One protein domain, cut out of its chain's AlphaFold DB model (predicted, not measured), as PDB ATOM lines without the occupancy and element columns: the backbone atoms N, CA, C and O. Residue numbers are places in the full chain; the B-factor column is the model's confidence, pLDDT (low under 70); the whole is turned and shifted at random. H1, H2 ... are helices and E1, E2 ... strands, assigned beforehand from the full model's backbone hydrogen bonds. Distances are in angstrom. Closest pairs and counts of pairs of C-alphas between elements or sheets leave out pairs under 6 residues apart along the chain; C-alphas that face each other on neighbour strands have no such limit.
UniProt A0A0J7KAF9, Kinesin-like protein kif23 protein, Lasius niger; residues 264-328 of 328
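This is residues 264 to 328 of the 328 residues of the protein "Kinesin-like protein kif23 protein" of Lasius niger (UniProt A0A0J7KAF9). A twisted, mixed sheet, E2 E1 E3 E4, has a long hairpin, E3 and E4, beside short E1 and E2, which a long link joins; tiny H1 grazes it. Under half of the 65 printed residues are in named elements, mostly strand, ordered E1, E2, H1, E3, E4. The whole is only just loose, close to compact, with radius of gyration of the C-alphas 13.2 A and spans 41 by 24 by 18 A.

E3, residues 307 to 315, and E4, residues 321 to 327, are antiparallel, N 312 and O 324 3.0 A apart. E1, residues 266 to 269, is parallel to E3, N 269 and O 309 2.8 A apart, and to E2, residues 289 to 292, N 292 and O 268 2.9 A apart. E2, H1, residues 299 to 302, and E3 form a split strand-helix-strand unit, E1 between its strands, its crossover right-handed.

E3 is 26.5 A long; E1 begins at C-alpha 266 (41.235, 50.334, 108.436) and E4 ends at C-alpha 327 (50.449, 50.483, 104.841).

The printed part has no cut; pLDDT is under 70 at residues 264, 286 to 289 and 299 to 306.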
ATOM      1  N   ASP A 264      39.925  55.499 113.216       66.88
ATOM      2  CA  ASP A 264      40.441  54.141 113.469       66.88
ATOM      3  C   ASP A 264      39.838  53.075 112.528       66.88
ATOM      4  O   ASP A 264      39.681  51.902 112.870       66.88
ATOM      5  N   LYS A 265      39.437  53.480 111.321       77.00
ATOM      6  CA  LYS A 265      38.830  52.619 110.310       77.00
ATOM      7  C   LYS A 265      39.904  52.219 109.308       77.00
ATOM      8  O   LYS A 265      40.362  53.052 108.525       77.00
ATOM      9  N   TRP A 266      40.266  50.941 109.342       81.69
ATOM     10  CA  TRP A 266      41.235  50.334 108.436       81.69
ATOM     11  C   TRP A 266      40.535  49.658 107.260       81.69
ATOM     12  O   TRP A 266      39.630  48.836 107.447       81.69
ATOM     13  N   ILE A 267      41.011  49.950 106.053       86.19
ATOM     14  CA  ILE A 267      40.722  49.135 104.875       86.19
ATOM     15  C   ILE A 267      41.796  48.056 104.782       86.19
ATOM     16  O   ILE A 267      42.984  48.356 104.736       86.19
ATOM     17  N   ASN A 268      41.362  46.800 104.766       87.44
ATOM     18  CA  ASN A 268      42.224  45.636 104.644       87.44
ATOM     19  C   ASN A 268      42.016  44.999 103.263       87.44
ATOM     20  O   ASN A 268      41.031  44.291 103.045       87.44
ATOM     21  N   HIS A 269      42.910  45.278 102.320       89.62
ATOM     22  CA  HIS A 269      42.871  44.703 100.981       89.62
ATOM     23  C   HIS A 269      43.590  43.355 100.961       89.62
ATOM     24  O   HIS A 269      44.803  43.275 101.138       89.62
ATOM     25  N   ARG A 270      42.809  42.294 100.741       89.62
ATOM     26  CA  ARG A 270      43.261  40.910 100.584       89.62
ATOM     27  C   ARG A 270      42.872  40.399  99.197       89.62
ATOM     28  O   ARG A 270      41.700  40.055  98.999       89.62
ATOM     29  N   PRO A 271      43.801  40.398  98.227       88.88
ATOM     30  CA  PRO A 271      43.551  39.902  96.880       88.88
ATOM     31  C   PRO A 271      43.010  38.465  96.862       88.88
ATOM     32  O   PRO A 271      43.091  37.708  97.832       88.88
ATOM     33  N   VAL A 272      42.390  38.084  95.749       86.00
ATOM     34  CA  VAL A 272      41.976  36.690  95.534       86.00
ATOM     35  C   VAL A 272      43.230  35.842  95.289       86.00
ATOM     36  O   VAL A 272      44.159  36.332  94.661       86.00
ATOM     37  N   GLY A 273      43.257  34.599  95.782       85.50
ATOM     38  CA  GLY A 273      44.393  33.685  95.586       85.50
ATOM     39  C   GLY A 273      45.427  33.663  96.715       85.50
ATOM     40  O   GLY A 273      46.453  33.018  96.564       85.50
ATOM     41  N   MET A 274      45.168  34.327  97.846       86.56
ATOM     42  CA  MET A 274      46.044  34.227  99.017       86.56
ATOM     43  C   MET A 274      46.053  32.815  99.614       86.56
ATOM     44  O   MET A 274      44.990  32.219  99.816       86.56
ATOM     45  N   VAL A 275      47.244  32.335  99.963       89.81
ATOM     46  CA  VAL A 275      47.487  31.018 100.560       89.81
ATOM     47  C   VAL A 275      47.720  31.172 102.072       89.81
ATOM     48  O   VAL A 275      48.439  32.085 102.494       89.81
ATOM     49  N   PRO A 276      47.113  30.325 102.926       87.12
ATOM     50  CA  PRO A 276      47.408  30.312 104.358       87.12
ATOM     51  C   PRO A 276      48.876  29.937 104.619       87.12
ATOM     52  O   PRO A 276      49.312  28.865 104.223       87.12
ATOM     53  N   THR A 277      49.627  30.796 105.312       85.56
ATOM     54  CA  THR A 277      51.069  30.606 105.570       85.56
ATOM     55  C   THR A 277      51.390  29.704 106.763       85.56
ATOM     56  O   THR A 277      52.537  29.315 106.932       85.56
ATOM     57  N   GLY A 278      50.428  29.405 107.644       87.06
ATOM     58  CA  GLY A 278      50.680  28.606 108.858       87.06
ATOM     59  C   GLY A 278      51.654  29.248 109.861       87.06
ATOM     60  O   GLY A 278      52.058  28.605 110.825       87.06
ATOM     61  N   THR A 279      52.028  30.515 109.661       88.19
ATOM     62  CA  THR A 279      53.002  31.226 110.491       88.19
ATOM     63  C   THR A 279      52.404  31.654 111.827       88.19
ATOM     64  O   THR A 279      51.244  32.070 111.909       88.19
ATOM     65  N   ILE A 280      53.230  31.621 112.880       92.19
ATOM     66  CA  ILE A 280      52.862  32.115 114.217       92.19
ATOM     67  C   ILE A 280      52.579  33.623 114.166       92.19
ATOM     68  O   ILE A 280      51.619  34.108 114.765       92.19
ATOM     69  N   PHE A 281      53.385  34.375 113.409       87.31
ATOM     70  CA  PHE A 281      53.152  35.798 113.202       87.31
ATOM     71  C   PHE A 281      51.951  36.014 112.283       87.31
ATOM     72  O   PHE A 281      52.003  35.732 111.083       87.31
ATOM     73  N   GLN A 282      50.871  36.538 112.865       87.75
ATOM     74  CA  GLN A 282      49.647  36.887 112.155       87.75
ATOM     75  C   GLN A 282      49.313  38.374 112.330       87.75
ATOM     76  O   GLN A 282      49.283  38.887 113.451       87.75
ATOM     77  N   PRO A 283      49.010  39.096 111.242       82.88
ATOM     78  CA  PRO A 283      48.724  40.522 111.314       82.88
ATOM     79  C   PRO A 283      47.379  40.837 111.986       82.88
ATOM     80  O   PRO A 283      46.292  40.675 111.417       82.88
ATOM     81  N   GLN A 284      47.462  41.400 113.192       80.25
ATOM     82  CA  GLN A 284      46.325  41.902 113.957       80.25
ATOM     83  C   GLN A 284      46.036  43.373 113.637       80.25
ATOM     84  O   GLN A 284      46.575  44.301 114.228       80.25
ATOM     85  N   ILE A 285      45.149  43.610 112.675       70.50
ATOM     86  CA  ILE A 285      44.571  44.952 112.460       70.50
ATOM     87  C   ILE A 285      43.458  45.194 113.534       70.50
ATOM     88  O   ILE A 285      42.915  44.232 114.075       70.50
ATOM     89  N   GLN A 286      43.067  46.432 113.843       67.38
ATOM     90  CA  GLN A 286      42.033  46.795 114.848       67.38
ATOM     91  C   GLN A 286      40.587  46.356 114.500       67.38
ATOM     92  O   GLN A 286      40.320  46.096 113.335       67.38
ATOM     93  N   PRO A 287      39.624  46.314 115.448       56.03
ATOM     94  CA  PRO A 287      38.315  45.646 115.287       56.03
ATOM     95  C   PRO A 287      37.353  46.225 114.230       56.03
ATOM     96  O   PRO A 287      36.486  45.507 113.741       56.03
ATOM     97  N   ARG A 288      37.491  47.490 113.809       60.16
ATOM     98  CA  ARG A 288      36.598  48.123 112.811       60.16
ATOM     99  C   ARG A 288      37.141  48.001 111.380       60.16
ATOM    100  O   ARG A 288      37.339  49.008 110.699       60.16
ATOM    101  N   LYS A 289      37.426  46.770 110.933       66.75
ATOM    102  CA  LYS A 289      37.998  46.500 109.598       66.75
ATOM    103  C   LYS A 289      36.926  46.333 108.546       66.75
ATOM    104  O   LYS A 289      35.936  45.640 108.762       66.75
ATOM    105  N   ARG A 290      37.227  46.819 107.347       74.56
ATOM    106  CA  ARG A 290      36.566  46.366 106.125       74.56
ATOM    107  C   ARG A 290      37.559  45.555 105.303       74.56
ATOM    108  O   ARG A 290      38.595  46.090 104.921       74.56
ATOM    109  N   ILE A 291      37.262  44.280 105.052       82.12
ATOM    110  CA  ILE A 291      38.070  43.442 104.159       82.12
ATOM    111  C   ILE A 291      37.555  43.634 102.735       82.12
ATOM    112  O   ILE A 291      36.368  43.444 102.477       82.12
ATOM    113  N   ILE A 292      38.437  44.019 101.818       84.88
ATOM    114  CA  ILE A 292      38.122  44.156 100.395       84.88
ATOM    115  C   ILE A 292      39.016  43.226  99.585       84.88
ATOM    116  O   ILE A 292      40.163  42.994  99.953       84.88
ATOM    117  N   ARG A 293      38.489  42.688  98.484       85.19
ATOM    118  CA  ARG A 293      39.246  41.802  97.578       85.19
ATOM    119  C   ARG A 293      39.611  42.475  96.262       85.19
ATOM    120  O   ARG A 293      40.643  42.170  95.675       85.19
ATOM    121  N   LYS A 294      38.768  43.409  95.819       82.94
ATOM    122  CA  LYS A 294      38.936  44.199  94.598       82.94
ATOM    123  C   LYS A 294      38.644  45.670  94.885       82.94
ATOM    124  O   LYS A 294      37.786  45.986  95.711       82.94
ATOM    125  N   LEU A 295      39.324  46.555  94.162       80.00
ATOM    126  CA  LEU A 295      39.201  48.014  94.267       80.00
ATOM    127  C   LEU A 295      38.046  48.571  93.413       80.00
ATOM    128  O   LEU A 295      38.156  49.637  92.826       80.00
ATOM    129  N   THR A 296      36.939  47.837  93.300       75.19
ATOM    130  CA  THR A 296      35.894  48.136  92.304       75.19
ATOM    131  C   THR A 296      34.958  49.267  92.734       75.19
ATOM    132  O   THR A 296      34.487  50.024  91.894       75.19
ATOM    133  N   ASN A 297      34.695  49.411  94.038       71.81
ATOM    134  CA  ASN A 297      33.726  50.388  94.537       71.81
ATOM    135  C   ASN A 297      34.433  51.621  95.126       71.81
ATOM    136  O   ASN A 297      35.015  51.509  96.211       71.81
ATOM    137  N   PRO A 298      34.330  52.810  94.499       70.56
ATOM    138  CA  PRO A 298      34.956  54.038  95.003       70.56
ATOM    139  C   PRO A 298      34.376  54.479  96.359       70.56
ATOM    140  O   PRO A 298      35.073  55.063  97.187       70.56
ATOM    141  N   ASN A 299      33.134  54.084  96.656       69.75
ATOM    142  CA  ASN A 299      32.484  54.305  97.952       69.75
ATOM    143  C   ASN A 299      33.218  53.640  99.128       69.75
ATOM    144  O   ASN A 299      33.003  54.017 100.280       69.75
ATOM    145  N   ASN A 300      34.096  52.665  98.866       65.88
ATOM    146  CA  ASN A 300      34.930  52.062  99.903       65.88
ATOM    147  C   ASN A 300      35.970  53.041 100.460       65.88
ATOM    148  O   ASN A 300      36.323  52.910 101.626       65.88
ATOM    149  N   PHE A 301      36.398  54.017  99.654       69.69
ATOM    150  CA  PHE A 301      37.410  55.025  99.989       69.69
ATOM    151  C   PHE A 301      36.804  56.398 100.308       69.69
ATOM    152  O   PHE A 301      37.458  57.237 100.919       69.69
ATOM    153  N   ALA A 302      35.554  56.630  99.889       62.22
ATOM    154  CA  ALA A 302      34.830  57.881 100.116       62.22
ATOM    155  C   ALA A 302      34.404  58.076 101.582       62.22
ATOM    156  O   ALA A 302      34.312  59.202 102.073       62.22
ATOM    157  N   VAL A 303      34.165  56.981 102.314       60.84
ATOM    158  CA  VAL A 303      34.024  57.034 103.774       60.84
ATOM    159  C   VAL A 303      35.391  57.399 104.339       60.84
ATOM    160  O   VAL A 303      36.376  56.846 103.875       60.84
ATOM    161  N   LYS A 304      35.466  58.298 105.332       62.88
ATOM    162  CA  LYS A 304      36.701  58.715 106.031       62.88
ATOM    163  C   LYS A 304      37.424  57.537 106.724       62.88
ATOM    164  O   LYS A 304      37.549  57.525 107.939       62.88
ATOM    165  N   SER A 305      37.840  56.504 106.005       59.97
ATOM    166  CA  SER A 305      38.856  55.550 106.421       59.97
ATOM    167  C   SER A 305      40.184  56.279 106.352       59.97
ATOM    168  O   SER A 305      40.537  56.814 105.301       59.97
ATOM    169  N   ALA A 306      40.886  56.359 107.477       65.31
ATOM    170  CA  ALA A 306      42.144  57.091 107.524       65.31
ATOM    171  C   ALA A 306      43.342  56.235 107.109       65.31
ATOM    172  O   ALA A 306      44.400  56.808 106.888       65.31
ATOM    173  N   LYS A 307      43.199  54.901 107.042       79.31
ATOM    174  CA  LYS A 307      44.335  53.982 106.893       79.31
ATOM    175  C   LYS A 307      44.026  52.831 105.946       79.31
ATOM    176  O   LYS A 307      42.949  52.224 106.017       79.31
ATOM    177  N   TYR A 308      44.990  52.513 105.096       85.50
ATOM    178  CA  TYR A 308      44.901  51.445 104.109       85.50
ATOM    179  C   TYR A 308      46.009  50.415 104.331       85.50
ATOM    180  O   TYR A 308      47.134  50.767 104.670       85.50
ATOM    181  N   CYS A 309      45.685  49.134 104.164       89.19
ATOM    182  CA  CYS A 309      46.640  48.036 104.239       89.19
ATOM    183  C   CYS A 309      46.409  47.066 103.078       89.19
ATOM    184  O   CYS A 309      45.295  46.562 102.930       89.19
ATOM    185  N   LEU A 310      47.445  46.792 102.287       91.31
ATOM    186  CA  LEU A 310      47.451  45.786 101.227       91.31
ATOM    187  C   LEU A 310      48.286  44.579 101.653       91.31
ATOM    188  O   LEU A 310      49.434  44.730 102.068       91.31
ATOM    189  N   TYR A 311      47.701  43.393 101.499       91.69
ATOM    190  CA  TYR A 311      48.393  42.117 101.616       91.69
ATOM    191  C   TYR A 311      48.866  41.674 100.238       91.69
ATOM    192  O   TYR A 311      48.046  41.516  99.332       91.69
ATOM    193  N   ALA A 312      50.164  41.433 100.114       92.75
ATOM    194  CA  ALA A 312      50.764  40.789  98.958       92.75
ATOM    195  C   ALA A 312      51.477  39.514  99.413       92.75
ATOM    196  O   ALA A 312      52.058  39.478 100.499       92.75
ATOM    197  N   GLN A 313      51.379  38.469  98.601       94.50
ATOM    198  CA  GLN A 313      52.100  37.221  98.801       94.50
ATOM    199  C   GLN A 313      52.858  36.912  97.521       94.50
ATOM    200  O   GLN A 313      52.261  36.905  96.446       94.50
ATOM    201  N   GLU A 314      54.158  36.706  97.657       93.44
ATOM    202  CA  GLU A 314      55.092  36.465  96.563       93.44
ATOM    203  C   GLU A 314      56.000  35.300  96.952       93.44
ATOM    204  O   GLU A 314      56.117  34.966  98.129       93.44
ATOM    205  N   GLN A 315      56.603  34.650  95.965       94.56
ATOM    206  CA  GLN A 315      57.612  33.629  96.209       94.56
ATOM    207  C   GLN A 315      58.985  34.303  96.250       94.56
ATOM    208  O   GLN A 315      59.292  35.099  95.361       94.56
ATOM    209  N   ASP A 316      59.776  34.004  97.274       92.94
ATOM    210  CA  ASP A 316      61.134  34.532  97.417       92.94
ATOM    211  C   ASP A 316      62.141  33.748  96.552       92.94
ATOM    212  O   ASP A 316      61.804  32.715  95.965       92.94
ATOM    213  N   THR A 317      63.394  34.208  96.484       94.50
ATOM    214  CA  THR A 317      64.479  33.555  95.731       94.50
ATOM    215  C   THR A 317      64.724  32.110  96.154       94.50
ATOM    216  O   THR A 317      65.107  31.289  95.323       94.50
ATOM    217  N   ASP A 318      64.444  31.790  97.417       93.75
ATOM    218  CA  ASP A 318      64.599  30.447  97.984       93.75
ATOM    219  C   ASP A 318      63.374  29.549  97.744       93.75
ATOM    220  O   ASP A 318      63.350  28.385  98.137       93.75
ATOM    221  N   GLY A 319      62.337  30.076  97.087       92.75
ATOM    222  CA  GLY A 319      61.107  29.349  96.795       92.75
ATOM    223  C   GLY A 319      60.066  29.375  97.920       92.75
ATOM    224  O   GLY A 319      58.976  28.831  97.732       92.75
ATOM    225  N   GLU A 320      60.360  30.028  99.043       93.25
ATOM    226  CA  GLU A 320      59.454  30.181 100.185       93.25
ATOM    227  C   GLU A 320      58.402  31.279  99.959       93.25
ATOM    228  O   GLU A 320      58.593  32.211  99.175       93.25
ATOM    229  N   LEU A 321      57.261  31.176 100.650       92.31
ATOM    230  CA  LEU A 321      56.160  32.136 100.520       92.31
ATOM    231  C   LEU A 321      56.392  33.373 101.403       92.31
ATOM    232  O   LEU A 321      56.170  33.350 102.615       92.31
ATOM    233  N   GLU A 322      56.748  34.492 100.783       93.06
ATOM    234  CA  GLU A 322      56.903  35.786 101.433       93.06
ATOM    235  C   GLU A 322      55.547  36.510 101.532       93.06
ATOM    236  O   GLU A 322      54.769  36.565 100.580       93.06
ATOM    237  N   THR A 323      55.238  37.100 102.693       93.12
ATOM    238  CA  THR A 323      54.026  37.918 102.884       93.12
ATOM    239  C   THR A 323      54.390  39.363 103.216       93.12
ATOM    240  O   THR A 323      54.895  39.648 104.301       93.12
ATOM    241  N   LYS A 324      54.051  40.295 102.319       93.00
ATOM    242  CA  LYS A 324      54.289  41.741 102.464       93.00
ATOM    243  C   LYS A 324      53.013  42.482 102.864       93.00
ATOM    244  O   LYS A 324      51.916  42.201 102.377       93.00
ATOM    245  N   LEU A 325      53.165  43.465 103.754       92.31
ATOM    246  CA  LEU A 325      52.084  44.329 104.238       92.31
ATOM    247  C   LEU A 325      52.399  45.793 103.930       92.31
ATOM    248  O   LEU A 325      53.168  46.429 104.649       92.31
ATOM    249  N   TYR A 326      51.757  46.350 102.907       91.62
ATOM    250  CA  TYR A 326      51.917  47.759 102.546       91.62
ATOM    251  C   TYR A 326      50.878  48.604 103.276       91.62
ATOM    252  O   TYR A 326      49.680  48.354 103.140       91.62
ATOM    253  N   LYS A 327      51.320  49.600 104.049       89.06
ATOM    254  CA  LYS A 327      50.449  50.483 104.841       89.06
ATOM    255  C   LYS A 327      50.568  51.920 104.342       89.06
ATOM    256  O   LYS A 327      51.684  52.384 104.123       89.06
ATOM    257  N   VAL A 328      49.431  52.598 104.188       76.75
ATOM    258  CA  VAL A 328      49.332  53.998 103.733       76.75
ATOM    259  C   VAL A 328      48.423  54.794 104.653       76.75
ATOM    260  O   VAL A 328      47.364  54.242 105.060       76.75
TER     261      VAL A 328